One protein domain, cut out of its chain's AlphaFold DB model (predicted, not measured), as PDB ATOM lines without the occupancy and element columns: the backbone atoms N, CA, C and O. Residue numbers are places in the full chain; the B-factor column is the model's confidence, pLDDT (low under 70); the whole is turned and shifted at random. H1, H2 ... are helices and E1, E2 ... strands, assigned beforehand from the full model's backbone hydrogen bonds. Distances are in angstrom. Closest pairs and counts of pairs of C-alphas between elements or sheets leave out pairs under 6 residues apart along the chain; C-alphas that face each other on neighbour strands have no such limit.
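AT A GLANCE: This is residues 54 to 186 and 212 to 256 of the 315 residues of an uncharacterized protein of Lophiotrema nucula (UniProt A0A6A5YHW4). A strongly twisted sheet of six strands makes the core, and one long helix, H4, crosses over one face of it at the E2 end, its last residues reaching past that edge strand. At the other end of the sheet E8 runs on into E9 and joins on a small three-strand sheet, E7, E6 and E8, with the short helices H1 and H3 by both sheets; H2 and the loops about it lie off to the side. The printed part has 178 residues, with four named helices and nine named strands in the order E1 H1 E2 H2 E3 E4 E5 H3 E6 E7 E8 E9 H4, and its class is mixed, helices and strands. The large sheet has the order E2, E5, E4, E3, E1, E9, and both sheets are antiparallel throughout. The whole is compact, with a radius of gyration of the C-alphas of 16.8 A and spans of 49 by 45 by 37 A.

IN THESE COORDINATES: The large sheet holds E2, residues 90 to 97, 21.7 A long; E5, residues 155 to 161, 19.6 A; E4, residues 144 to 150, 19.8 A; E3, residues 125 to 132, 22.0 A; E1, residues 64 to 70, 19.3 A; and E9, residues 218 to 224, 16.5 A. E1 begins at C-alpha 64, (-12.143, -11.299, -6.712). The small sheet holds E7, residues 181 to 183, E6, residues 172 to 175, and E8, residues 214 to 216. H4, residues 236 to 256, is 30.7 A long and ends at C-alpha 256, (-3.741, -4.176, 20.864). H1 is residues 76 to 83, 10.1 A long, H2 residues 101 to 104 and H3 residues 166 to 170.

HOW THE PARTS SIT: E2 and E9 are the edge strands of the large sheet, whose strands turn by 114 degrees from edge to edge. E3, E4 and E5 form a meander, each strand the antiparallel neighbour of the one before; E3 and E4 are a hairpin, and so are E4 and E5. N 147 and O 129 are 2.8 A apart between E4 and E3, and N 159 and O 146 2.8 A between E5 and E4. E2 pairs with E5 through N 94 and O 158, 2.8 A. E3 pairs with E1 through N 128 and O 67, 2.8 A, and E1 with E9 through N 68 and O 219, 2.8 A. H4 is on this sheet at a height over the sheet of 7.4 A, in two layers, a helix on one face of a sheet. It lies over E2, with 4 of its C-alphas falling on E2, and only just not over E5, with 2 falling there; it runs across the strands, at 75 degrees to E2 on the local plane. The closest C-alphas of E2 and H4 are those of Ala 96 and Ala 248, 4.6 A apart. H1 and H3 only graze each of the two sheets; the closest C-alphas of H3 and E9, those of Ile 169 and Phe 218, are 6.6 A apart. E6 and E7 are a hairpin, with N 182 and O 173 at 3.3 A, and E6 and E8 have N 174 and O 215 at 3.2 A. E8 and E9 meet only through their link, at 29 degrees. H2 is on neither sheet. In H1 and H3 every O i to N i+4 pair is within hydrogen-bond range, in H4 15 of 17 are, and H2 is too short for such a pair.

THE WHOLE: The two C-alphas farthest apart, those of Glu 177 and Gly 231, are 52.6 A apart. Residues 187 to 211 are not printed, and C-alphas 186 and 212 are 16.9 A apart across this cut, which lies in the link from E7 to E8. The long links are H2 to E3, E3 to E4 and E9 to H4. Mean pLDDT of the printed part is 85.1; 29 residues are under 70, among them 104 to 114, 181 to 186 and 228 to 232.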
ATOM      1  N   THR A  54     -10.857 -15.154   9.711       91.31
ATOM      2  CA  THR A  54     -10.496 -15.289   8.296       91.31
ATOM      3  C   THR A  54     -10.412 -16.764   7.909       91.31
ATOM      4  O   THR A  54      -9.843 -17.571   8.651       91.31
ATOM      5  N   VAL A  55     -10.966 -17.132   6.752       92.81
ATOM      6  CA  VAL A  55     -10.851 -18.505   6.240       92.81
ATOM      7  C   VAL A  55      -9.410 -18.808   5.817       92.81
ATOM      8  O   VAL A  55      -8.576 -17.919   5.666       92.81
ATOM      9  N   GLN A  56      -9.073 -20.080   5.621       92.81
ATOM     10  CA  GLN A  56      -7.774 -20.433   5.045       92.81
ATOM     11  C   GLN A  56      -7.806 -20.238   3.527       92.81
ATOM     12  O   GLN A  56      -8.758 -20.672   2.883       92.81
ATOM     13  N   TYR A  57      -6.734 -19.696   2.937       92.44
ATOM     14  CA  TYR A  57      -6.666 -19.441   1.488       92.44
ATOM     15  C   TYR A  57      -6.976 -20.680   0.633       92.44
ATOM     16  O   TYR A  57      -7.668 -20.605  -0.381       92.44
ATOM     17  N   ARG A  58      -6.523 -21.867   1.064       89.81
ATOM     18  CA  ARG A  58      -6.827 -23.132   0.371       89.81
ATOM     19  C   ARG A  58      -8.332 -23.393   0.240       89.81
ATOM     20  O   ARG A  58      -8.735 -23.944  -0.778       89.81
ATOM     21  N   SER A  59      -9.123 -22.946   1.212       90.50
ATOM     22  CA  SER A  59     -10.581 -23.089   1.271       90.50
ATOM     23  C   SER A  59     -11.330 -21.905   0.660       90.50
ATOM     24  O   SER A  59     -12.528 -22.010   0.433       90.50
ATOM     25  N   PHE A  60     -10.651 -20.785   0.410       90.94
ATOM     26  CA  PHE A  60     -11.230 -19.633  -0.268       90.94
ATOM     27  C   PHE A  60     -11.293 -19.915  -1.770       90.94
ATOM     28  O   PHE A  60     -10.250 -20.104  -2.384       90.94
ATOM     29  N   ASP A  61     -12.485 -20.026  -2.345       90.44
ATOM     30  CA  ASP A  61     -12.735 -20.440  -3.735       90.44
ATOM     31  C   ASP A  61     -13.451 -19.367  -4.568       90.44
ATOM     32  O   ASP A  61     -13.962 -19.659  -5.645       90.44
ATOM     33  N   ARG A  62     -13.514 -18.140  -4.047       93.56
ATOM     34  CA  ARG A  62     -14.307 -17.050  -4.610       93.56
ATOM     35  C   ARG A  62     -13.480 -16.215  -5.568       93.56
ATOM     36  O   ARG A  62     -12.301 -16.001  -5.324       93.56
ATOM     37  N   THR A  63     -14.128 -15.734  -6.616       94.50
ATOM     38  CA  THR A  63     -13.587 -14.739  -7.540       94.50
ATOM     39  C   THR A  63     -13.405 -13.405  -6.814       94.50
ATOM     40  O   THR A  63     -14.229 -13.036  -5.973       94.50
ATOM     41  N   LEU A  64     -12.321 -12.692  -7.122       95.50
ATOM     42  CA  LEU A  64     -12.143 -11.299  -6.712       95.50
ATOM     43  C   LEU A  64     -12.731 -10.390  -7.771       95.50
ATOM     44  O   LEU A  64     -12.528 -10.640  -8.958       95.50
ATOM     45  N   THR A  65     -13.367  -9.309  -7.348       97.25
ATOM     46  CA  THR A  65     -13.770  -8.246  -8.270       97.25
ATOM     47  C   THR A  65     -12.908  -7.024  -8.015       97.25
ATOM     48  O   THR A  65     -12.727  -6.631  -6.861       97.25
ATOM     49  N   ILE A  66     -12.357  -6.451  -9.081       96.44
ATOM     50  CA  ILE A  66     -11.526  -5.251  -9.038       96.44
ATOM     51  C   ILE A  66     -12.313  -4.114  -9.681       96.44
ATOM     52  O   ILE A  66     -12.868  -4.263 -10.774       96.44
ATOM     53  N   TYR A  67     -12.350  -2.986  -8.985       96.81
ATOM     54  CA  TYR A  67     -13.018  -1.766  -9.397       96.81
ATOM     55  C   TYR A  67     -12.038  -0.592  -9.400       96.81
ATOM     56  O   TYR A  67     -11.065  -0.566  -8.647       96.81
ATOM     57  N   HIS A  68     -12.359   0.418 -10.193       96.12
ATOM     58  CA  HIS A  68     -11.832   1.765 -10.083       96.12
ATOM     59  C   HIS A  68     -12.845   2.636  -9.345       96.12
ATOM     60  O   HIS A  68     -14.006   2.721  -9.737       96.12
ATOM     61  N   TYR A  69     -12.401   3.266  -8.263       96.00
ATOM     62  CA  TYR A  69     -13.181   4.236  -7.504       96.00
ATOM     63  C   TYR A  69     -12.693   5.645  -7.815       96.00
ATOM     64  O   TYR A  69     -11.522   5.956  -7.583       96.00
ATOM     65  N   ASP A  70     -13.579   6.495  -8.322       93.38
ATOM     66  CA  ASP A  70     -13.231   7.861  -8.711       93.38
ATOM     67  C   ASP A  70     -13.337   8.833  -7.521       93.38
ATOM     68  O   ASP A  70     -14.433   9.201  -7.081       93.38
ATOM     69  N   LYS A  71     -12.178   9.281  -7.015       93.38
ATOM     70  CA  LYS A  71     -12.079  10.205  -5.870       93.38
ATOM     71  C   LYS A  71     -12.575  11.606  -6.212       93.38
ATOM     72  O   LYS A  71     -12.931  12.356  -5.302       93.38
ATOM     73  N   ALA A  72     -12.553  11.980  -7.493       89.62
ATOM     74  CA  ALA A  72     -13.017  13.285  -7.943       89.62
ATOM     75  C   ALA A  72     -14.546  13.378  -7.890       89.62
ATOM     76  O   ALA A  72     -15.080  14.470  -7.708       89.62
ATOM     77  N   VAL A  73     -15.245  12.241  -8.007       90.06
ATOM     78  CA  VAL A  73     -16.712  12.193  -7.927       90.06
ATOM     79  C   VAL A  73     -17.179  12.136  -6.470       90.06
ATOM     80  O   VAL A  73     -18.046  12.914  -6.076       90.06
ATOM     81  N   LEU A  74     -16.587  11.265  -5.644       91.44
ATOM     82  CA  LEU A  74     -16.815  11.257  -4.195       91.44
ATOM     83  C   LEU A  74     -15.478  11.216  -3.458       91.44
ATOM     84  O   LEU A  74     -14.739  10.244  -3.599       91.44
ATOM     85  N   PRO A  75     -15.168  12.220  -2.621       92.75
ATOM     86  CA  PRO A  75     -13.994  12.150  -1.771       92.75
ATOM     87  C   PRO A  75     -14.066  10.939  -0.839       92.75
ATOM     88  O   PRO A  75     -15.104  10.664  -0.229       92.75
ATOM     89  N   PHE A  76     -12.938  10.253  -0.677       92.19
ATOM     90  CA  PHE A  76     -12.857   9.021   0.105       92.19
ATOM     91  C   PHE A  76     -13.361   9.178   1.546       92.19
ATOM     92  O   PHE A  76     -14.126   8.343   2.019       92.19
ATOM     93  N   ASP A  77     -13.036  10.282   2.220       92.19
ATOM     94  CA  ASP A  77     -13.500  10.554   3.590       92.19
ATOM     95  C   ASP A  77     -15.028  10.650   3.692       92.19
ATOM     96  O   ASP A  77     -15.635  10.220   4.683       92.19
ATOM     97  N   ARG A  78     -15.670  11.184   2.646       90.50
ATOM     98  CA  ARG A  78     -17.129  11.246   2.553       90.50
ATOM     99  C   ARG A  78     -17.704   9.854   2.325       90.50
ATOM    100  O   ARG A  78     -18.610   9.462   3.051       90.50
ATOM    101  N   PHE A  79     -17.118   9.072   1.418       90.62
ATOM    102  CA  PHE A  79     -17.499   7.670   1.238       90.62
ATOM    103  C   PHE A  79     -17.390   6.869   2.534       90.62
ATOM    104  O   PHE A  79     -18.322   6.153   2.878       90.62
ATOM    105  N   VAL A  80     -16.295   7.006   3.284       91.25
ATOM    106  CA  VAL A  80     -16.135   6.317   4.570       91.25
ATOM    107  C   VAL A  80     -17.244   6.741   5.528       91.25
ATOM    108  O   VAL A  80     -17.892   5.888   6.127       91.25
ATOM    109  N   SER A  81     -17.524   8.040   5.625       87.50
ATOM    110  CA  SER A  81     -18.595   8.564   6.480       87.50
ATOM    111  C   SER A  81     -19.982   8.027   6.096       87.50
ATOM    112  O   SER A  81     -20.804   7.754   6.974       87.50
ATOM    113  N   ASP A  82     -20.242   7.840   4.800       84.00
ATOM    114  CA  ASP A  82     -21.539   7.401   4.292       84.00
ATOM    115  C   ASP A  82     -21.719   5.882   4.262       84.00
ATOM    116  O   ASP A  82     -22.815   5.394   4.536       84.00
ATOM    117  N   PHE A  83     -20.652   5.140   3.978       81.88
ATOM    118  CA  PHE A  83     -20.678   3.698   3.760       81.88
ATOM    119  C   PHE A  83     -20.338   2.884   5.011       81.88
ATOM    120  O   PHE A  83     -20.671   1.709   5.086       81.88
ATOM    121  N   VAL A  84     -19.705   3.480   6.024       81.69
ATOM    122  CA  VAL A  84     -19.335   2.807   7.289       81.69
ATOM    123  C   VAL A  84     -20.419   2.994   8.365       81.69
ATOM    124  O   VAL A  84     -20.186   2.887   9.572       81.69
ATOM    125  N   LYS A  85     -21.658   3.261   7.943       78.81
ATOM    126  CA  LYS A  85     -22.789   3.427   8.856       78.81
ATOM    127  C   LYS A  85     -23.181   2.081   9.508       78.81
ATOM    128  O   LYS A  85     -23.005   1.012   8.921       78.81
ATOM    129  N   PRO A  86     -23.709   2.081  10.749       68.19
ATOM    130  CA  PRO A  86     -24.064   0.844  11.462       68.19
ATOM    131  C   PRO A  86     -25.146  -0.018  10.787       68.19
ATOM    132  O   PRO A  86     -25.314  -1.185  11.141       68.19
ATOM    133  N   ASP A  87     -25.914   0.554   9.864       77.31
ATOM    134  CA  ASP A  87     -27.000  -0.092   9.125       77.31
ATOM    135  C   ASP A  87     -26.505  -1.042   8.026       77.31
ATOM    136  O   ASP A  87     -27.215  -1.985   7.675       77.31
ATOM    137  N   VAL A  88     -25.273  -0.880   7.541       77.25
ATOM    138  CA  VAL A  88     -24.708  -1.755   6.505       77.25
ATOM    139  C   VAL A  88     -23.994  -2.998   7.053       77.25
ATOM    140  O   VAL A  88     -23.305  -3.683   6.298       77.25
ATOM    141  N   ASP A  89     -24.183  -3.346   8.331       87.12
ATOM    142  CA  ASP A  89     -23.459  -4.437   9.012       87.12
ATOM    143  C   ASP A  89     -21.925  -4.259   8.912       87.12
ATOM    144  O   ASP A  89     -21.172  -5.230   8.803       87.12
ATOM    145  N   TYR A  90     -21.439  -3.014   8.935       91.38
ATOM    146  CA  TYR A  90     -20.011  -2.740   9.076       91.38
ATOM    147  C   TYR A  90     -19.493  -3.299  10.409       91.38
ATOM    148  O   TYR A  90     -20.129  -3.147  11.453       91.38
ATOM    149  N   VAL A  91     -18.334  -3.958  10.365       90.38
ATOM    150  CA  VAL A  91     -17.719  -4.591  11.538       90.38
ATOM    151  C   VAL A  91     -16.484  -3.825  11.978       90.38
ATOM    152  O   VAL A  91     -16.396  -3.420  13.133       90.38
ATOM    153  N   GLU A  92     -15.520  -3.651  11.077       92.06
ATOM    154  CA  GLU A  92     -14.251  -2.998  11.396       92.06
ATOM    155  C   GLU A  92     -13.484  -2.579  10.138       92.06
ATOM    156  O   GLU A  92     -13.677  -3.133   9.053       92.06
ATOM    157  N   THR A  93     -12.550  -1.650  10.330       93.75
ATOM    158  CA  THR A  93     -11.535  -1.280   9.351       93.75
ATOM    159  C   THR A  93     -10.211  -1.894   9.771       93.75
ATOM    160  O   THR A  93      -9.822  -1.833  10.939       93.75
ATOM    161  N   ARG A  94      -9.501  -2.480   8.812       94.50
ATOM    162  CA  ARG A  94      -8.147  -2.999   8.992       94.50
ATOM    163  C   ARG A  94      -7.220  -2.342   7.980       94.50
ATOM    164  O   ARG A  94      -7.640  -1.971   6.892       94.50
ATOM    165  N   THR A  95      -5.949  -2.244   8.315       95.38
ATOM    166  CA  THR A  95      -4.925  -1.695   7.426       95.38
ATOM    167  C   THR A  95      -3.828  -2.731   7.259       95.38
ATOM    168  O   THR A  95      -3.522  -3.441   8.212       95.38
ATOM    169  N   ALA A  96      -3.270  -2.831   6.057       95.44
ATOM    170  CA  ALA A  96      -2.074  -3.611   5.767       95.44
ATOM    171  C   ALA A  96      -1.169  -2.844   4.797       95.44
ATOM    172  O   ALA A  96      -1.603  -1.897   4.136       95.44
ATOM    173  N   HIS A  97       0.080  -3.289   4.679       94.44
ATOM    174  CA  HIS A  97       0.957  -2.883   3.585       94.44
ATOM    175  C   HIS A  97       0.365  -3.299   2.231       94.44
ATOM    176  O   HIS A  97      -0.236  -4.373   2.123       94.44
ATOM    177  N   ASP A  98       0.569  -2.479   1.199       93.31
ATOM    178  CA  ASP A  98       0.173  -2.799  -0.171       93.31
ATOM    179  C   ASP A  98       0.881  -4.085  -0.637       93.31
ATOM    180  O   ASP A  98       2.113  -4.103  -0.766       93.31
ATOM    181  N   PRO A  99       0.140  -5.185  -0.879       88.81
ATOM    182  CA  PRO A  99       0.739  -6.446  -1.295       88.81
ATOM    183  C   PRO A  99       1.405  -6.358  -2.672       88.81
ATOM    184  O   PRO A  99       2.229  -7.213  -2.998       88.81
ATOM    185  N   LEU A 100       1.057  -5.344  -3.471       89.00
ATOM    186  CA  LEU A 100       1.538  -5.162  -4.833       89.00
ATOM    187  C   LEU A 100       2.631  -4.087  -4.970       89.00
ATOM    188  O   LEU A 100       3.214  -3.947  -6.044       89.00
ATOM    189  N   ALA A 101       2.954  -3.349  -3.903       86.94
ATOM    190  CA  ALA A 101       3.942  -2.263  -3.938       86.94
ATOM    191  C   ALA A 101       5.344  -2.726  -4.375       86.94
ATOM    192  O   ALA A 101       6.046  -2.009  -5.095       86.94
ATOM    193  N   LEU A 102       5.725  -3.955  -4.006       76.69
ATOM    194  CA  LEU A 102       7.011  -4.552  -4.383       76.69
ATOM    195  C   LEU A 102       7.152  -4.776  -5.897       76.69
ATOM    196  O   LEU A 102       8.272  -4.874  -6.382       76.69
ATOM    197  N   PHE A 103       6.047  -4.840  -6.644       74.38
ATOM    198  CA  PHE A 103       6.073  -5.071  -8.092       74.38
ATOM    199  C   PHE A 103       6.074  -3.775  -8.908       74.38
ATOM    200  O   PHE A 103       6.423  -3.796 -10.082       74.38
ATOM    201  N   ARG A 104       5.701  -2.638  -8.301       68.44
ATOM    202  CA  ARG A 104       5.578  -1.358  -9.019       68.44
ATOM    203  C   ARG A 104       6.869  -0.547  -9.083       68.44
ATOM    204  O   ARG A 104       7.080   0.178 -10.044       68.44
ATOM    205  N   SER A 105       7.681  -0.606  -8.032       60.91
ATOM    206  CA  SER A 105       8.704   0.417  -7.756       60.91
ATOM    207  C   SER A 105      10.138  -0.005  -8.056       60.91
ATOM    208  O   SER A 105      11.042   0.825  -7.985       60.91
ATOM    209  N   ASP A 106      10.366  -1.269  -8.395       63.97
ATOM    210  CA  ASP A 106      11.709  -1.763  -8.649       63.97
ATOM    211  C   ASP A 106      11.971  -1.805 -10.161       63.97
ATOM    212  O   ASP A 106      11.406  -2.625 -10.885       63.97
ATOM    213  N   GLU A 107      12.842  -0.923 -10.663       66.75
ATOM    214  CA  GLU A 107      13.317  -0.990 -12.054       66.75
ATOM    215  C   GLU A 107      13.945  -2.357 -12.378       66.75
ATOM    216  O   GLU A 107      13.947  -2.766 -13.545       66.75
ATOM    217  N   SER A 108      14.430  -3.062 -11.343       67.19
ATOM    218  CA  SER A 108      14.986  -4.412 -11.413       67.19
ATOM    219  C   SER A 108      13.952  -5.533 -11.243       67.19
ATOM    220  O   SER A 108      14.310  -6.708 -11.368       67.19
ATOM    221  N   ALA A 109      12.669  -5.203 -11.036       64.69
ATOM    222  CA  ALA A 109      11.598  -6.190 -11.056       64.69
ATOM    223  C   ALA A 109      11.578  -6.918 -12.418       64.69
ATOM    224  O   ALA A 109      11.759  -6.279 -13.466       64.69
ATOM    225  N   PRO A 110      11.352  -8.247 -12.441       66.19
ATOM    226  CA  PRO A 110      11.205  -9.000 -13.682       66.19
ATOM    227  C   PRO A 110      10.201  -8.321 -14.620       66.19
ATOM    228  O   PRO A 110       9.153  -7.860 -14.171       66.19
ATOM    229  N   LEU A 111      10.493  -8.285 -15.924       58.53
ATOM    230  CA  LEU A 111       9.634  -7.641 -16.931       58.53
ATOM    231  C   LEU A 111       8.176  -8.139 -16.861       58.53
ATOM    232  O   LEU A 111       7.253  -7.364 -17.058       58.53
ATOM    233  N   GLU A 112       7.987  -9.411 -16.496       61.44
ATOM    234  CA  GLU A 112       6.687 -10.072 -16.286       61.44
ATOM    235  C   GLU A 112       5.864  -9.507 -15.112       61.44
ATOM    236  O   GLU A 112       4.702  -9.859 -14.951       61.44
ATOM    237  N   THR A 113       6.467  -8.663 -14.272       63.50
ATOM    238  CA  THR A 113       5.825  -8.039 -13.102       63.50
ATOM    239  C   THR A 113       5.632  -6.533 -13.246       63.50
ATOM    240  O   THR A 113       5.014  -5.923 -12.374       63.50
ATOM    241  N   LYS A 114       6.124  -5.935 -14.340       69.88
ATOM    242  CA  LYS A 114       5.819  -4.539 -14.659       69.88
ATOM    243  C   LYS A 114       4.369  -4.452 -15.115       69.88
ATOM    244  O   LYS A 114       3.911  -5.292 -15.887       69.88
ATOM    245  N   ILE A 115       3.666  -3.433 -14.629       74.62
ATOM    246  CA  ILE A 115       2.325  -3.105 -15.111       74.62
ATOM    247  C   ILE A 115       2.444  -2.839 -16.618       74.62
ATOM    248  O   ILE A 115       3.317  -2.052 -17.003       74.62
ATOM    249  N   PRO A 116       1.659  -3.516 -17.471       78.50
ATOM    250  CA  PRO A 116       1.626  -3.210 -18.893       78.50
ATOM    251  C   PRO A 116       1.300  -1.730 -19.119       78.50
ATOM    252  O   PRO A 116       0.464  -1.170 -18.417       78.50
ATOM    253  N   GLU A 117       1.947  -1.108 -20.104       81.19
ATOM    254  CA  GLU A 117       1.642   0.276 -20.480       81.19
ATOM    255  C   GLU A 117       0.156   0.395 -20.858       81.19
ATOM    256  O   GLU A 117      -0.337  -0.363 -21.700       81.19
ATOM    257  N   GLY A 118      -0.559   1.318 -20.215       83.12
ATOM    258  CA  GLY A 118      -2.005   1.512 -20.352       83.12
ATOM    259  C   GLY A 118      -2.868   0.798 -19.303       83.12
ATOM    260  O   GLY A 118      -4.075   1.032 -19.281       83.12
ATOM    261  N   ASP A 119      -2.283  -0.043 -18.445       80.75
ATOM    262  CA  ASP A 119      -2.960  -0.694 -17.306       80.75
ATOM    263  C   ASP A 119      -2.655   0.032 -15.976       80.75
ATOM    264  O   ASP A 119      -2.798  -0.506 -14.875       80.75
ATOM    265  N   GLU A 120      -2.161   1.275 -16.053       85.50
ATOM    266  CA  GLU A 120      -1.907   2.095 -14.877       85.50
ATOM    267  C   GLU A 120      -3.209   2.623 -14.266       85.50
ATOM    268  O   GLU A 120      -4.088   3.160 -14.939       85.50
ATOM    269  N   VAL A 121      -3.295   2.551 -12.938       87.19
ATOM    270  CA  VAL A 121      -4.384   3.175 -12.182       87.19
ATOM    271  C   VAL A 121      -4.175   4.698 -12.190       87.19
ATOM    272  O   VAL A 121      -3.118   5.146 -11.730       87.19
ATOM    273  N   PRO A 122      -5.146   5.506 -12.661       89.31
ATOM    274  CA  PRO A 122      -5.030   6.965 -12.654       89.31
ATOM    275  C   PRO A 122      -4.810   7.538 -11.244       89.31
ATOM    276  O   PRO A 122      -5.292   6.983 -10.258       89.31
ATOM    277  N   GLU A 123      -4.132   8.686 -11.125       88.31
ATOM    278  CA  GLU A 123      -3.793   9.274  -9.812       88.31
ATOM    279  C   GLU A 123      -5.018   9.599  -8.933       88.31
ATOM    280  O   GLU A 123      -4.990   9.408  -7.708       88.31
ATOM    281  N   ASP A 124      -6.105  10.044  -9.561       91.06
ATOM    282  CA  ASP A 124      -7.362  10.419  -8.902       91.06
ATOM    283  C   ASP A 124      -8.317   9.230  -8.705       91.06
ATOM    284  O   ASP A 124      -9.452   9.390  -8.262       91.06
ATOM    285  N   VAL A 125      -7.843   8.010  -8.967       94.88
ATOM    286  CA  VAL A 125      -8.614   6.775  -8.826       94.88
ATOM    287  C   VAL A 125      -7.999   5.895  -7.738       94.88
ATOM    288  O   VAL A 125      -6.781   5.833  -7.561       94.88
ATOM    289  N   TYR A 126      -8.847   5.265  -6.926       96.00
ATOM    290  CA  TYR A 126      -8.433   4.152  -6.078       96.00
ATOM    291  C   TYR A 126      -8.686   2.842  -6.816       96.00
ATOM    292  O   TYR A 126      -9.770   2.622  -7.352       96.00
ATOM    293  N   GLU A 127      -7.702   1.949  -6.788       96.06
ATOM    294  CA  GLU A 127      -7.936   0.545  -7.105       96.06
ATOM    295  C   GLU A 127      -8.621  -0.098  -5.900       96.06
ATOM    296  O   GLU A 127      -8.133  -0.022  -4.765       96.06
ATOM    297  N   VAL A 128      -9.790  -0.679  -6.147       97.25
ATOM    298  CA  VAL A 128     -10.653  -1.237  -5.116       97.25
ATOM    299  C   VAL A 128     -10.852  -2.720  -5.356       97.25
ATOM    300  O   VAL A 128     -11.265  -3.129  -6.434       97.25
ATOM    301  N   VAL A 129     -10.614  -3.536  -4.334       97.69
ATOM    302  CA  VAL A 129     -10.794  -4.990  -4.421       97.69
ATOM    303  C   VAL A 129     -11.917  -5.442  -3.513       97.69
ATOM    304  O   VAL A 129     -11.898  -5.198  -2.308       97.69
ATOM    305  N   TYR A 130     -12.874  -6.167  -4.077       97.81
ATOM    306  CA  TYR A 130     -13.931  -6.831  -3.335       97.81
ATOM    307  C   TYR A 130     -13.614  -8.313  -3.126       97.81
ATOM    308  O   TYR A 130     -13.400  -9.074  -4.071       97.81
ATOM    309  N   LEU A 131     -13.632  -8.726  -1.858       96.94
ATOM    310  CA  LEU A 131     -13.574 -10.116  -1.428       96.94
ATOM    311  C   LEU A 131     -14.957 -10.572  -0.975       96.94
ATOM    312  O   LEU A 131     -15.458 -10.180   0.088       96.94
ATOM    313  N   GLU A 132     -15.535 -11.497  -1.729       95.31
ATOM    314  CA  GLU A 132     -16.719 -12.214  -1.291       95.31
ATOM    315  C   GLU A 132     -16.328 -13.274  -0.249       95.31
ATOM    316  O   GLU A 132     -15.574 -14.190  -0.552       95.31
ATOM    317  N   ARG A 133     -16.880 -13.219   0.970       94.31
ATOM    318  CA  ARG A 133     -16.753 -14.311   1.963       94.31
ATOM    319  C   ARG A 133     -15.319 -14.646   2.425       94.31
ATOM    320  O   ARG A 133     -15.026 -15.825   2.635       94.31
ATOM    321  N   PRO A 134     -14.424 -13.668   2.687       94.56
ATOM    322  CA  PRO A 134     -13.107 -13.958   3.254       94.56
ATOM    323  C   PRO A 134     -13.177 -14.377   4.734       94.56
ATOM    324  O   PRO A 134     -12.186 -14.857   5.287       94.56
ATOM    325  N   PHE A 135     -14.334 -14.222   5.388       93.50
ATOM    326  CA  PHE A 135     -14.528 -14.519   6.805       93.50
ATOM    327  C   PHE A 135     -15.515 -15.668   7.028       93.50
ATOM    328  O   PHE A 135     -16.580 -15.728   6.412       93.50
ATOM    329  N   ALA A 136     -15.187 -16.537   7.977       85.44
ATOM    330  CA  ALA A 136     -16.114 -17.430   8.641       85.44
ATOM    331  C   ALA A 136     -16.609 -16.780   9.940       85.44
ATOM    332  O   ALA A 136     -15.836 -16.219  10.718       85.44
ATOM    333  N   SER A 137     -17.909 -16.892  10.194       72.81
ATOM    334  CA  SER A 137     -18.492 -16.648  11.512       72.81
ATOM    335  C   SER A 137     -19.106 -17.944  12.037       72.81
ATOM    336  O   SER A 137     -19.617 -18.764  11.266       72.81
ATOM    337  N   LYS A 138     -19.073 -18.135  13.360       70.38
ATOM    338  CA  LYS A 138     -19.773 -19.232  14.043       70.38
ATOM    339  C   LYS A 138     -21.286 -19.025  13.887       70.38
ATOM    340  O   LYS A 138     -21.911 -18.409  14.740       70.38
ATOM    341  N   GLY A 139     -21.863 -19.503  12.783       65.00
ATOM    342  CA  GLY A 139     -23.309 -19.416  12.528       65.00
ATOM    343  C   GLY A 139     -23.718 -19.006  11.112       65.00
ATOM    344  O   GLY A 139     -24.658 -18.238  10.962       65.00
ATOM    345  N   ALA A 140     -23.029 -19.493  10.075       61.06
ATOM    346  CA  ALA A 140     -23.381 -19.324   8.654       61.06
ATOM    347  C   ALA A 140     -23.252 -17.911   8.047       61.06
ATOM    348  O   ALA A 140     -23.290 -17.782   6.823       61.06
ATOM    349  N   ARG A 141     -23.019 -16.856   8.840       66.62
ATOM    350  CA  ARG A 141     -22.688 -15.535   8.283       66.62
ATOM    351  C   ARG A 141     -21.296 -15.560   7.661       66.62
ATOM    352  O   ARG A 141     -20.298 -15.771   8.349       66.62
ATOM    353  N   GLN A 142     -21.245 -15.345   6.354       82.81
ATOM    354  CA  GLN A 142     -20.009 -15.178   5.607       82.81
ATOM    355  C   GLN A 142     -19.910 -13.696   5.235       82.81
ATOM    356  O   GLN A 142     -20.645 -13.222   4.365       82.81
ATOM    357  N   GLY A 143     -19.077 -12.964   5.978       92.19
ATOM    358  CA  GLY A 143     -18.880 -11.523   5.796       92.19
ATOM    359  C   GLY A 143     -18.202 -11.190   4.467       92.19
ATOM    360  O   GLY A 143     -17.779 -12.088   3.755       92.19
ATOM    361  N   SER A 144     -18.068  -9.920   4.117       95.56
ATOM    362  CA  SER A 144     -17.309  -9.500   2.930       95.56
ATOM    363  C   SER A 144     -16.306  -8.411   3.273       95.56
ATOM    364  O   SER A 144     -16.347  -7.866   4.376       95.56
ATOM    365  N   ALA A 145     -15.363  -8.145   2.374       97.00
ATOM    366  CA  ALA A 145     -14.385  -7.090   2.580       97.00
ATOM    367  C   ALA A 145     -14.158  -6.288   1.299       97.00
ATOM    368  O   ALA A 145     -14.160  -6.859   0.211       97.00
ATOM    369  N   ILE A 146     -13.944  -4.985   1.453       97.38
ATOM    370  CA  ILE A 146     -13.546  -4.073   0.380       97.38
ATOM    371  C   ILE A 146     -12.187  -3.490   0.752       97.38
ATOM    372  O   ILE A 146     -12.044  -2.946   1.843       97.38
ATOM    373  N   ALA A 147     -11.203  -3.597  -0.128       97.69
ATOM    374  CA  ALA A 147      -9.901  -2.961   0.010       97.69
ATOM    375  C   ALA A 147      -9.834  -1.718  -0.860       97.69
ATOM    376  O   ALA A 147     -10.100  -1.818  -2.048       97.69
ATOM    377  N   PHE A 148      -9.401  -0.597  -0.295       97.31
ATOM    378  CA  PHE A 148      -8.951   0.572  -1.044       97.31
ATOM    379  C   PHE A 148      -7.434   0.607  -1.006       97.31
ATOM    380  O   PHE A 148      -6.837   0.629   0.077       97.31
ATOM    381  N   ARG A 149      -6.816   0.575  -2.181       96.25
ATOM    382  CA  ARG A 149      -5.367   0.585  -2.321       96.25
ATOM    383  C   ARG A 149      -4.860   1.995  -2.565       96.25
ATOM    384  O   ARG A 149      -5.121   2.576  -3.614       96.25
ATOM    385  N   ASP A 150      -4.058   2.501  -1.642       92.69
ATOM    386  CA  ASP A 150      -3.318   3.743  -1.816       92.69
ATOM    387  C   ASP A 150      -1.891   3.442  -2.294       92.69
ATOM    388  O   ASP A 150      -1.010   3.062  -1.516       92.69
ATOM    389  N   GLY A 151      -1.676   3.597  -3.602       86.56
ATOM    390  CA  GLY A 151      -0.371   3.384  -4.223       86.56
ATOM    391  C   GLY A 151       0.685   4.423  -3.829       86.56
ATOM    392  O   GLY A 151       1.868   4.141  -3.979       86.56
ATOM    393  N   LYS A 152       0.289   5.599  -3.317       87.69
ATOM    394  CA  LYS A 152       1.229   6.635  -2.856       87.69
ATOM    395  C   LYS A 152       1.733   6.309  -1.448       87.69
ATOM    396  O   LYS A 152       2.917   6.470  -1.167       87.69
ATOM    397  N   GLU A 153       0.857   5.792  -0.585       90.12
ATOM    398  CA  GLU A 153       1.202   5.405   0.791       90.12
ATOM    399  C   GLU A 153       1.706   3.956   0.939       90.12
ATOM    400  O   GLU A 153       2.070   3.550   2.044       90.12
ATOM    401  N   ASN A 154       1.728   3.161  -0.140       91.19
ATOM    402  CA  ASN A 154       1.990   1.713  -0.099       91.19
ATOM    403  C   ASN A 154       1.114   0.997   0.941       91.19
ATOM    404  O   ASN A 154       1.575   0.149   1.715       91.19
ATOM    405  N   LYS A 155      -0.171   1.351   0.968       94.69
ATOM    406  CA  LYS A 155      -1.110   0.931   2.006       94.69
ATOM    407  C   LYS A 155      -2.406   0.429   1.392       94.69
ATOM    408  O   LYS A 155      -2.883   0.942   0.386       94.69
ATOM    409  N   VAL A 156      -3.011  -0.556   2.042       96.69
ATOM    410  CA  VAL A 156      -4.369  -1.007   1.746       96.69
ATOM    411  C   VAL A 156      -5.230  -0.853   2.988       96.69
ATOM    412  O   VAL A 156      -4.865  -1.303   4.078       96.69
ATOM    413  N   THR A 157      -6.399  -0.244   2.808       96.81
ATOM    414  CA  THR A 157      -7.418  -0.095   3.848       96.81
ATOM    415  C   THR A 157      -8.590  -1.021   3.545       96.81
ATOM    416  O   THR A 157      -9.289  -0.851   2.552       96.81
ATOM    417  N   TRP A 158      -8.788  -2.016   4.405       97.38
ATOM    418  CA  TRP A 158      -9.840  -3.022   4.333       97.38
ATOM    419  C   TRP A 158     -11.044  -2.624   5.184       97.38
ATOM    420  O   TRP A 158     -10.951  -2.607   6.410       97.38
ATOM    421  N   PHE A 159     -12.196  -2.418   4.561       96.00
ATOM    422  CA  PHE A 159     -13.491  -2.297   5.228       96.00
ATOM    423  C   PHE A 159     -14.153  -3.672   5.288       96.00
ATOM    424  O   PHE A 159     -14.380  -4.301   4.253       96.00
ATOM    425  N   CYS A 160     -14.419  -4.167   6.496       95.06
ATOM    426  CA  CYS A 160     -14.942  -5.510   6.732       95.06
ATOM    427  C   CYS A 160     -16.413  -5.449   7.157       95.06
ATOM    428  O   CYS A 160     -16.777  -4.714   8.075       95.06
ATOM    429  N   PHE A 161     -17.243  -6.282   6.534       93.75
ATOM    430  CA  PHE A 161     -18.693  -6.300   6.713       93.75
ATOM    431  C   PHE A 161     -19.174  -7.681   7.159       93.75
ATOM    432  O   PHE A 161     -18.663  -8.711   6.718       93.75
ATOM    433  N   GLY A 162     -20.202  -7.717   8.005       90.88
ATOM    434  CA  GLY A 162     -20.860  -8.936   8.479       90.88
ATOM    435  C   GLY A 162     -21.787  -9.582   7.443       90.88
ATOM    436  O   GLY A 162     -22.233 -10.715   7.644       90.88
ATOM    437  N   ARG A 163     -22.045  -8.885   6.331       90.31
ATOM    438  CA  ARG A 163     -22.846  -9.326   5.183       90.31
ATOM    439  C   ARG A 163     -22.085  -9.136   3.870       90.31
ATOM    440  O   ARG A 163     -20.984  -8.588   3.850       90.31
ATOM    441  N   ARG A 164     -22.687  -9.581   2.766       92.31
ATOM    442  CA  ARG A 164     -22.241  -9.248   1.406       92.31
ATOM    443  C   ARG A 164     -22.678  -7.823   1.062       92.31
ATOM    444  O   ARG A 164     -23.866  -7.531   1.179       92.31
ATOM    445  N   VAL A 165     -21.735  -6.989   0.627       92.88
ATOM    446  CA  VAL A 165     -21.995  -5.605   0.186       92.88
ATOM    447  C   VAL A 165     -21.744  -5.374  -1.308       92.88
ATOM    448  O   VAL A 165     -21.838  -4.246  -1.763       92.88
ATOM    449  N   GLN A 166     -21.466  -6.427  -2.091       93.75
ATOM    450  CA  GLN A 166     -21.190  -6.311  -3.533       93.75
ATOM    451  C   GLN A 166     -22.264  -5.509  -4.273       93.75
ATOM    452  O   GLN A 166     -21.959  -4.558  -4.978       93.75
ATOM    453  N   ARG A 167     -23.536  -5.849  -4.033       89.75
ATOM    454  CA  ARG A 167     -24.665  -5.161  -4.654       89.75
ATOM    455  C   ARG A 167     -24.725  -3.683  -4.270       89.75
ATOM    456  O   ARG A 167     -25.113  -2.874  -5.096       89.75
ATOM    457  N   ASP A 168     -24.350  -3.325  -3.044       90.44
ATOM    458  CA  ASP A 168     -24.372  -1.927  -2.600       90.44
ATOM    459  C   ASP A 168     -23.307  -1.107  -3.335       90.44
ATOM    460  O   ASP A 168     -23.567   0.029  -3.709       90.44
ATOM    461  N   ILE A 169     -22.137  -1.703  -3.591       91.62
ATOM    462  CA  ILE A 169     -21.059  -1.109  -4.398       91.62
ATOM    463  C   ILE A 169     -21.530  -0.935  -5.847       91.62
ATOM    464  O   ILE A 169     -21.454   0.157  -6.401       91.62
ATOM    465  N   GLU A 170     -22.069  -2.004  -6.441       89.81
ATOM    466  CA  GLU A 170     -22.501  -2.055  -7.845       89.81
ATOM    467  C   GLU A 170     -23.729  -1.196  -8.146       89.81
ATOM    468  O   GLU A 170     -24.037  -0.967  -9.306       89.81
ATOM    469  N   THR A 171     -24.461  -0.743  -7.126       88.00
ATOM    470  CA  THR A 171     -25.662   0.093  -7.286       88.00
ATOM    471  C   THR A 171     -25.454   1.530  -6.814       88.00
ATOM    472  O   THR A 171     -26.396   2.330  -6.869       88.00
ATOM    473  N   MET A 172     -24.241   1.867  -6.364       87.06
ATOM    474  CA  MET A 172     -23.904   3.202  -5.893       87.06
ATOM    475  C   MET A 172     -23.690   4.137  -7.084       87.06
ATOM    476  O   MET A 172     -22.736   3.998  -7.856       87.06
ATOM    477  N   LYS A 173     -24.598   5.102  -7.215       84.81
ATOM    478  CA  LYS A 173     -24.535   6.164  -8.216       84.81
ATOM    479  C   LYS A 173     -24.420   7.506  -7.511       84.81
ATOM    480  O   LYS A 173     -24.887   7.671  -6.380       84.81
ATOM    481  N   ILE A 174     -23.785   8.453  -8.185       80.94
ATOM    482  CA  ILE A 174     -23.741   9.839  -7.735       80.94
ATOM    483  C   ILE A 174     -24.543  10.655  -8.720       80.94
ATOM    484  O   ILE A 174     -24.373  10.529  -9.934       80.94
ATOM    485  N   ASP A 175     -25.449  11.442  -8.161       77.38
ATOM    486  CA  ASP A 175     -26.152  12.465  -8.905       77.38
ATOM    487  C   ASP A 175     -25.172  13.615  -9.165       77.38
ATOM    488  O   ASP A 175     -24.637  14.219  -8.230       77.38
ATOM    489  N   GLU A 176     -24.888  13.872 -10.443       73.62
ATOM    490  CA  GLU A 176     -23.946  14.911 -10.856       73.62
ATOM    491  C   GLU A 176     -24.431  16.316 -10.469       73.62
ATOM    492  O   GLU A 176     -23.604  17.203 -10.254       73.62
ATOM    493  N   GLU A 177     -25.746  16.529 -10.335       77.75
ATOM    494  CA  GLU A 177     -26.307  17.844 -10.017       77.75
ATOM    495  C   GLU A 177     -26.181  18.186  -8.529       77.75
ATOM    496  O   GLU A 177     -25.843  19.317  -8.172       77.75
ATOM    497  N   SER A 178     -26.439  17.218  -7.647       77.00
ATOM    498  CA  SER A 178     -26.386  17.428  -6.195       77.00
ATOM    499  C   SER A 178     -25.025  17.099  -5.580       77.00
ATOM    500  O   SER A 178     -24.708  17.573  -4.485       77.00
ATOM    501  N   GLY A 179     -24.212  16.274  -6.248       68.38
ATOM    502  CA  GLY A 179     -23.003  15.696  -5.662       68.38
ATOM    503  C   GLY A 179     -23.299  14.853  -4.417       68.38
ATOM    504  O   GLY A 179     -22.406  14.629  -3.593       68.38
ATOM    505  N   GLU A 180     -24.551  14.435  -4.217       73.81
ATOM    506  CA  GLU A 180     -24.950  13.521  -3.156       73.81
ATOM    507  C   GLU A 180     -24.922  12.086  -3.687       73.81
ATOM    508  O   GLU A 180     -25.398  11.772  -4.780       73.81
ATOM    509  N   SER A 181     -24.308  11.192  -2.912       66.06
ATOM    510  CA  SER A 181     -24.357   9.766  -3.204       66.06
ATOM    511  C   SER A 181     -25.689   9.217  -2.717       66.06
ATOM    512  O   SER A 181     -25.983   9.289  -1.520       66.06
ATOM    513  N   PHE A 182     -26.446   8.596  -3.610       63.38
ATOM    514  CA  PHE A 182     -27.625   7.836  -3.231       63.38
ATOM    515  C   PHE A 182     -27.354   6.365  -3.522       63.38
ATOM    516  O   PHE A 182     -26.968   5.978  -4.627       63.38
ATOM    517  N   LEU A 183     -27.568   5.515  -2.517       63.06
ATOM    518  CA  LEU A 183     -27.844   4.117  -2.811       63.06
ATOM    519  C   LEU A 183     -29.172   4.129  -3.564       63.06
ATOM    520  O   LEU A 183     -30.169   4.598  -3.012       63.06
ATOM    521  N   SER A 184     -29.180   3.688  -4.825       56.97
ATOM    522  CA  SER A 184     -30.447   3.543  -5.545       56.97
ATOM    523  C   SER A 184     -31.417   2.707  -4.691       56.97
ATOM    524  O   SER A 184     -30.993   1.878  -3.880       56.97
ATOM    525  N   GLU A 185     -32.725   2.927  -4.821       59.31
ATOM    526  CA  GLU A 185     -33.738   2.198  -4.043       59.31
ATOM    527  C   GLU A 185     -34.033   0.765  -4.569       59.31
ATOM    528  O   GLU A 185     -35.173   0.468  -4.923       59.31
ATOM    529  N   PRO A 186     -33.081  -0.200  -4.586       48.03
ATOM    530  CA  PRO A 186     -33.498  -1.605  -4.523       48.03
ATOM    531  C   PRO A 186     -32.868  -2.419  -3.380       48.03
ATOM    532  O   PRO A 186     -32.966  -3.651  -3.388       48.03
ATOM    533  N   GLU A 212     -31.157   7.843 -16.708       60.72
ATOM    534  CA  GLU A 212     -30.551   9.064 -17.256       60.72
ATOM    535  C   GLU A 212     -29.874   9.893 -16.142       60.72
ATOM    536  O   GLU A 212     -30.532  10.288 -15.182       60.72
ATOM    537  N   GLY A 213     -28.564  10.156 -16.269       66.62
ATOM    538  CA  GLY A 213     -27.882  11.248 -15.548       66.62
ATOM    539  C   GLY A 213     -26.944  10.908 -14.379       66.62
ATOM    540  O   GLY A 213     -26.479  11.830 -13.722       66.62
ATOM    541  N   GLY A 214     -26.636   9.637 -14.093       72.50
ATOM    542  CA  GLY A 214     -25.733   9.278 -12.982       72.50
ATOM    543  C   GLY A 214     -24.417   8.639 -13.423       72.50
ATOM    544  O   GLY A 214     -24.430   7.672 -14.190       72.50
ATOM    545  N   ARG A 215     -23.285   9.101 -12.874       82.31
ATOM    546  CA  ARG A 215     -21.982   8.430 -13.021       82.31
ATOM    547  C   ARG A 215     -21.826   7.335 -11.964       82.31
ATOM    548  O   ARG A 215     -22.140   7.526 -10.786       82.31
ATOM    549  N   TRP A 216     -21.338   6.171 -12.388       86.00
ATOM    550  CA  TRP A 216     -21.003   5.070 -11.486       86.00
ATOM    551  C   TRP A 216     -19.808   5.442 -10.612       86.00
ATOM    552  O   TRP A 216     -18.784   5.890 -11.126       86.00
ATOM    553  N   LEU A 217     -19.927   5.238  -9.298       91.81
ATOM    554  CA  LEU A 217     -18.817   5.503  -8.380       91.81
ATOM    555  C   LEU A 217     -17.737   4.415  -8.449       91.81
ATOM    556  O   LEU A 217     -16.554   4.702  -8.278       91.81
ATOM    557  N   PHE A 218     -18.153   3.174  -8.699       94.94
ATOM    558  CA  PHE A 218     -17.272   2.024  -8.857       94.94
ATOM    559  C   PHE A 218     -17.395   1.490 -10.278       94.94
ATOM    560  O   PHE A 218     -18.424   0.923 -10.643       94.94
ATOM    561  N   ASP A 219     -16.338   1.642 -11.068       94.00
ATOM    562  CA  ASP A 219     -16.257   1.034 -12.391       94.00
ATOM    563  C   ASP A 219     -15.556  -0.319 -12.293       94.00
ATOM    564  O   ASP A 219     -14.411  -0.404 -11.857       94.00
ATOM    565  N   GLN A 220     -16.243  -1.403 -12.644       94.69
ATOM    566  CA  GLN A 220     -15.659  -2.741 -12.595       94.69
ATOM    567  C   GLN A 220     -14.693  -2.937 -13.765       94.69
ATOM    568  O   GLN A 220     -15.124  -2.995 -14.918       94.69
ATOM    569  N   VAL A 221     -13.414  -3.150 -13.451       94.44
ATOM    570  CA  VAL A 221     -12.341  -3.273 -14.451       94.44
ATOM    571  C   VAL A 221     -11.846  -4.699 -14.648       94.44
ATOM    572  O   VAL A 221     -11.429  -5.053 -15.747       94.44
ATOM    573  N   ALA A 222     -11.932  -5.552 -13.623       94.25
ATOM    574  CA  ALA A 222     -11.502  -6.940 -13.747       94.25
ATOM    575  C   ALA A 222     -12.219  -7.881 -12.776       94.25
ATOM    576  O   ALA A 222     -12.733  -7.491 -11.725       94.25
ATOM    577  N   THR A 223     -12.207  -9.164 -13.127       94.94
ATOM    578  CA  THR A 223     -12.551 -10.267 -12.227       94.94
ATOM    579  C   THR A 223     -11.425 -11.275 -12.238       94.94
ATOM    580  O   THR A 223     -10.953 -11.663 -13.307       94.94
ATOM    581  N   LEU A 224     -11.021 -11.730 -11.058       93.56
ATOM    582  CA  LEU A 224      -9.897 -12.628 -10.903       93.56
ATOM    583  C   LEU A 224     -10.320 -13.917 -10.219       93.56
ATOM    584  O   LEU A 224     -10.580 -13.946  -9.016       93.56
ATOM    585  N   ASP A 225     -10.359 -15.004 -10.977       93.56
ATOM    586  CA  ASP A 225     -10.578 -16.324 -10.408       93.56
ATOM    587  C   ASP A 225      -9.321 -16.827  -9.698       93.56
ATOM    588  O   ASP A 225      -8.186 -16.593 -10.118       93.56
ATOM    589  N   LYS A 226      -9.508 -17.648  -8.661       89.25
ATOM    590  CA  LYS A 226      -8.399 -18.342  -7.992       89.25
ATOM    591  C   LYS A 226      -7.550 -19.187  -8.951       89.25
ATOM    592  O   LYS A 226      -6.391 -19.463  -8.645       89.25
ATOM    593  N   GLY A 227      -8.112 -19.637 -10.078       75.81
ATOM    594  CA  GLY A 227      -7.410 -20.435 -11.091       75.81
ATOM    595  C   GLY A 227      -7.247 -21.920 -10.735       75.81
ATOM    596  O   GLY A 227      -6.355 -22.594 -11.243       75.81
ATOM    597  N   ALA A 228      -8.086 -22.455  -9.843       58.44
ATOM    598  CA  ALA A 228      -7.939 -23.812  -9.320       58.44
ATOM    599  C   ALA A 228      -8.513 -24.890 -10.263       58.44
ATOM    600  O   ALA A 228      -9.561 -25.473  -9.994       58.44
ATOM    601  N   LYS A 229      -7.786 -25.233 -11.332       59.34
ATOM    602  CA  LYS A 229      -7.793 -26.623 -11.826       59.34
ATOM    603  C   LYS A 229      -6.697 -27.385 -11.074       59.34
ATOM    604  O   LYS A 229      -5.626 -26.829 -10.836       59.34
ATOM    605  N   GLN A 230      -6.972 -28.619 -10.633       54.97
ATOM    606  CA  GLN A 230      -6.008 -29.453  -9.890       54.97
ATOM    607  C   GLN A 230      -4.616 -29.400 -10.549       54.97
ATOM    608  O   GLN A 230      -4.476 -29.729 -11.722       54.97
ATOM    609  N   GLY A 231      -3.599 -28.972  -9.793       60.12
ATOM    610  CA  GLY A 231      -2.207 -28.899 -10.255       60.12
ATOM    611  C   GLY A 231      -1.745 -27.539 -10.792       60.12
ATOM    612  O   GLY A 231      -0.540 -27.341 -10.922       60.12
ATOM    613  N   VAL A 232      -2.644 -26.579 -11.039       57.25
ATOM    614  CA  VAL A 232      -2.262 -25.213 -11.438       57.25
ATOM    615  C   VAL A 232      -2.090 -24.346 -10.190       57.25
ATOM    616  O   VAL A 232      -2.966 -24.279  -9.324       57.25
ATOM    617  N   LYS A 233      -0.928 -23.697 -10.071       70.81
ATOM    618  CA  LYS A 233      -0.662 -22.694  -9.034       70.81
ATOM    619  C   LYS A 233      -1.669 -21.557  -9.239       70.81
ATOM    620  O   LYS A 233      -1.678 -20.953 -10.305       70.81
ATOM    621  N   GLY A 234      -2.541 -21.325  -8.257       75.50
ATOM    622  CA  GLY A 234      -3.580 -20.297  -8.365       75.50
ATOM    623  C   GLY A 234      -3.007 -18.907  -8.650       75.50
ATOM    624  O   GLY A 234      -1.820 -18.676  -8.395       75.50
ATOM    625  N   HIS A 235      -3.843 -17.998  -9.160       87.38
ATOM    626  CA  HIS A 235      -3.391 -16.674  -9.590       87.38
ATOM    627  C   HIS A 235      -2.656 -15.958  -8.450       87.38
ATOM    628  O   HIS A 235      -3.133 -15.915  -7.311       87.38
ATOM    629  N   PHE A 236      -1.459 -15.448  -8.742       89.12
ATOM    630  CA  PHE A 236      -0.587 -14.858  -7.729       89.12
ATOM    631  C   PHE A 236      -1.258 -13.656  -7.059       89.12
ATOM    632  O   PHE A 236      -1.370 -13.624  -5.835       89.12
ATOM    633  N   GLU A 237      -1.782 -12.737  -7.869       91.12
ATOM    634  CA  GLU A 237      -2.474 -11.541  -7.393       91.12
ATOM    635  C   GLU A 237      -3.670 -11.885  -6.486       91.12
ATOM    636  O   GLU A 237      -3.843 -11.322  -5.406       91.12
ATOM    637  N   HIS A 238      -4.433 -12.916  -6.853       94.00
ATOM    638  CA  HIS A 238      -5.566 -13.384  -6.064       94.00
ATOM    639  C   HIS A 238      -5.134 -13.817  -4.657       94.00
ATOM    640  O   HIS A 238      -5.784 -13.523  -3.649       94.00
ATOM    641  N   ARG A 239      -4.004 -14.527  -4.577       93.56
ATOM    642  CA  ARG A 239      -3.435 -14.975  -3.309       93.56
ATOM    643  C   ARG A 239      -2.981 -13.808  -2.447       93.56
ATOM    644  O   ARG A 239      -3.288 -13.808  -1.257       93.56
ATOM    645  N   VAL A 240      -2.248 -12.855  -3.014       94.25
ATOM    646  CA  VAL A 240      -1.679 -11.756  -2.225       94.25
ATOM    647  C   VAL A 240      -2.752 -10.802  -1.711       94.25
ATOM    648  O   VAL A 240      -2.672 -10.386  -0.556       94.25
ATOM    649  N   TRP A 241      -3.820 -10.562  -2.481       95.94
ATOM    650  CA  TRP A 241      -4.984  -9.826  -1.989       95.94
ATOM    651  C   TRP A 241      -5.620 -10.514  -0.781       95.94
ATOM    652  O   TRP A 241      -5.798  -9.888   0.266       95.94
ATOM    653  N   PHE A 242      -5.874 -11.821  -0.872       95.44
ATOM    654  CA  PHE A 242      -6.415 -12.587   0.250       95.44
ATOM    655  C   PHE A 242      -5.479 -12.603   1.474       95.44
ATOM    656  O   PHE A 242      -5.913 -12.481   2.622       95.44
ATOM    657  N   GLU A 243      -4.175 -12.769   1.262       95.25
ATOM    658  CA  GLU A 243      -3.200 -12.766   2.352       95.25
ATOM    659  C   GLU A 243      -3.110 -11.388   3.026       95.25
ATOM    660  O   GLU A 243      -2.956 -11.331   4.247       95.25
ATOM    661  N   SER A 244      -3.310 -10.292   2.287       96.31
ATOM    662  CA  SER A 244      -3.298  -8.940   2.855       96.31
ATOM    663  C   SER A 244      -4.439  -8.700   3.856       96.31
ATOM    664  O   SER A 244      -4.185  -8.172   4.939       96.31
ATOM    665  N   VAL A 245      -5.666  -9.188   3.601       95.38
ATOM    666  CA  VAL A 245      -6.770  -9.068   4.581       95.38
ATOM    667  C   VAL A 245      -6.519  -9.914   5.838       95.38
ATOM    668  O   VAL A 245      -6.929  -9.553   6.948       95.38
ATOM    669  N   CYS A 246      -5.803 -11.038   5.696       93.25
ATOM    670  CA  CYS A 246      -5.350 -11.847   6.829       93.25
ATOM    671  C   CYS A 246      -4.271 -11.123   7.644       93.25
ATOM    672  O   CYS A 246      -4.284 -11.178   8.874       93.25
ATOM    673  N   GLN A 247      -3.322 -10.485   6.961       92.94
ATOM    674  CA  GLN A 247      -2.212  -9.767   7.575       92.94
ATOM    675  C   GLN A 247      -2.703  -8.544   8.354       92.94
ATOM    676  O   GLN A 247      -2.314  -8.368   9.507       92.94
ATOM    677  N   ALA A 248      -3.656  -7.801   7.786       92.06
ATOM    678  CA  ALA A 248      -4.278  -6.644   8.422       92.06
ATOM    679  C   ALA A 248      -4.853  -6.976   9.816       92.06
ATOM    680  O   ALA A 248      -4.744  -6.195  10.758       92.06
ATOM    681  N   LYS A 249      -5.410  -8.187   9.992       87.62
ATOM    682  CA  LYS A 249      -5.903  -8.669  11.295       87.62
ATOM    683  C   LYS A 249      -4.786  -8.790  12.332       87.62
ATOM    684  O   LYS A 249      -4.950  -8.381  13.480       87.62
ATOM    685  N   LYS A 250      -3.654  -9.370  11.931       84.19
ATOM    686  CA  LYS A 250      -2.520  -9.616  12.830       84.19
ATOM    687  C   LYS A 250      -1.911  -8.309  13.322       84.19
ATOM    688  O   LYS A 250      -1.482  -8.250  14.468       84.19
ATOM    689  N   GLU A 251      -1.882  -7.281  12.479       84.81
ATOM    690  CA  GLU A 251      -1.358  -5.959  12.837       84.81
ATOM    691  C   GLU A 251      -2.235  -5.269  13.884       84.81
ATOM    692  O   GLU A 251      -1.714  -4.774  14.884       84.81
ATOM    693  N   VAL A 252      -3.561  -5.346  13.737       82.81
ATOM    694  CA  VAL A 252      -4.513  -4.857  14.749       82.81
ATOM    695  C   VAL A 252      -4.340  -5.602  16.079       82.81
ATOM    696  O   VAL A 252      -4.213  -4.979  17.137       82.81
ATOM    697  N   GLU A 253      -4.267  -6.936  16.050       84.12
ATOM    698  CA  GLU A 253      -4.054  -7.754  17.254       84.12
ATOM    699  C   GLU A 253      -2.696  -7.465  17.919       84.12
ATOM    700  O   GLU A 253      -2.598  -7.358  19.150       84.12
ATOM    701  N   ALA A 254      -1.642  -7.297  17.118       83.50
ATOM    702  CA  ALA A 254      -0.310  -6.947  17.593       83.50
ATOM    703  C   ALA A 254      -0.286  -5.554  18.236       83.50
ATOM    704  O   ALA A 254       0.309  -5.404  19.304       83.50
ATOM    705  N   ALA A 255      -0.977  -4.568  17.656       82.44
ATOM    706  CA  ALA A 255      -1.101  -3.219  18.206       82.44
ATOM    707  C   ALA A 255      -1.940  -3.175  19.501       82.44
ATOM    708  O   ALA A 255      -1.683  -2.357  20.389       82.44
ATOM    709  N   ALA A 256      -2.915  -4.077  19.659       80.88
ATOM    710  CA  ALA A 256      -3.741  -4.176  20.864       80.88
ATOM    711  C   ALA A 256      -3.016  -4.846  22.050       80.88
ATOM    712  O   ALA A 256      -3.262  -4.514  23.216       80.88
TER     713      ALA A 256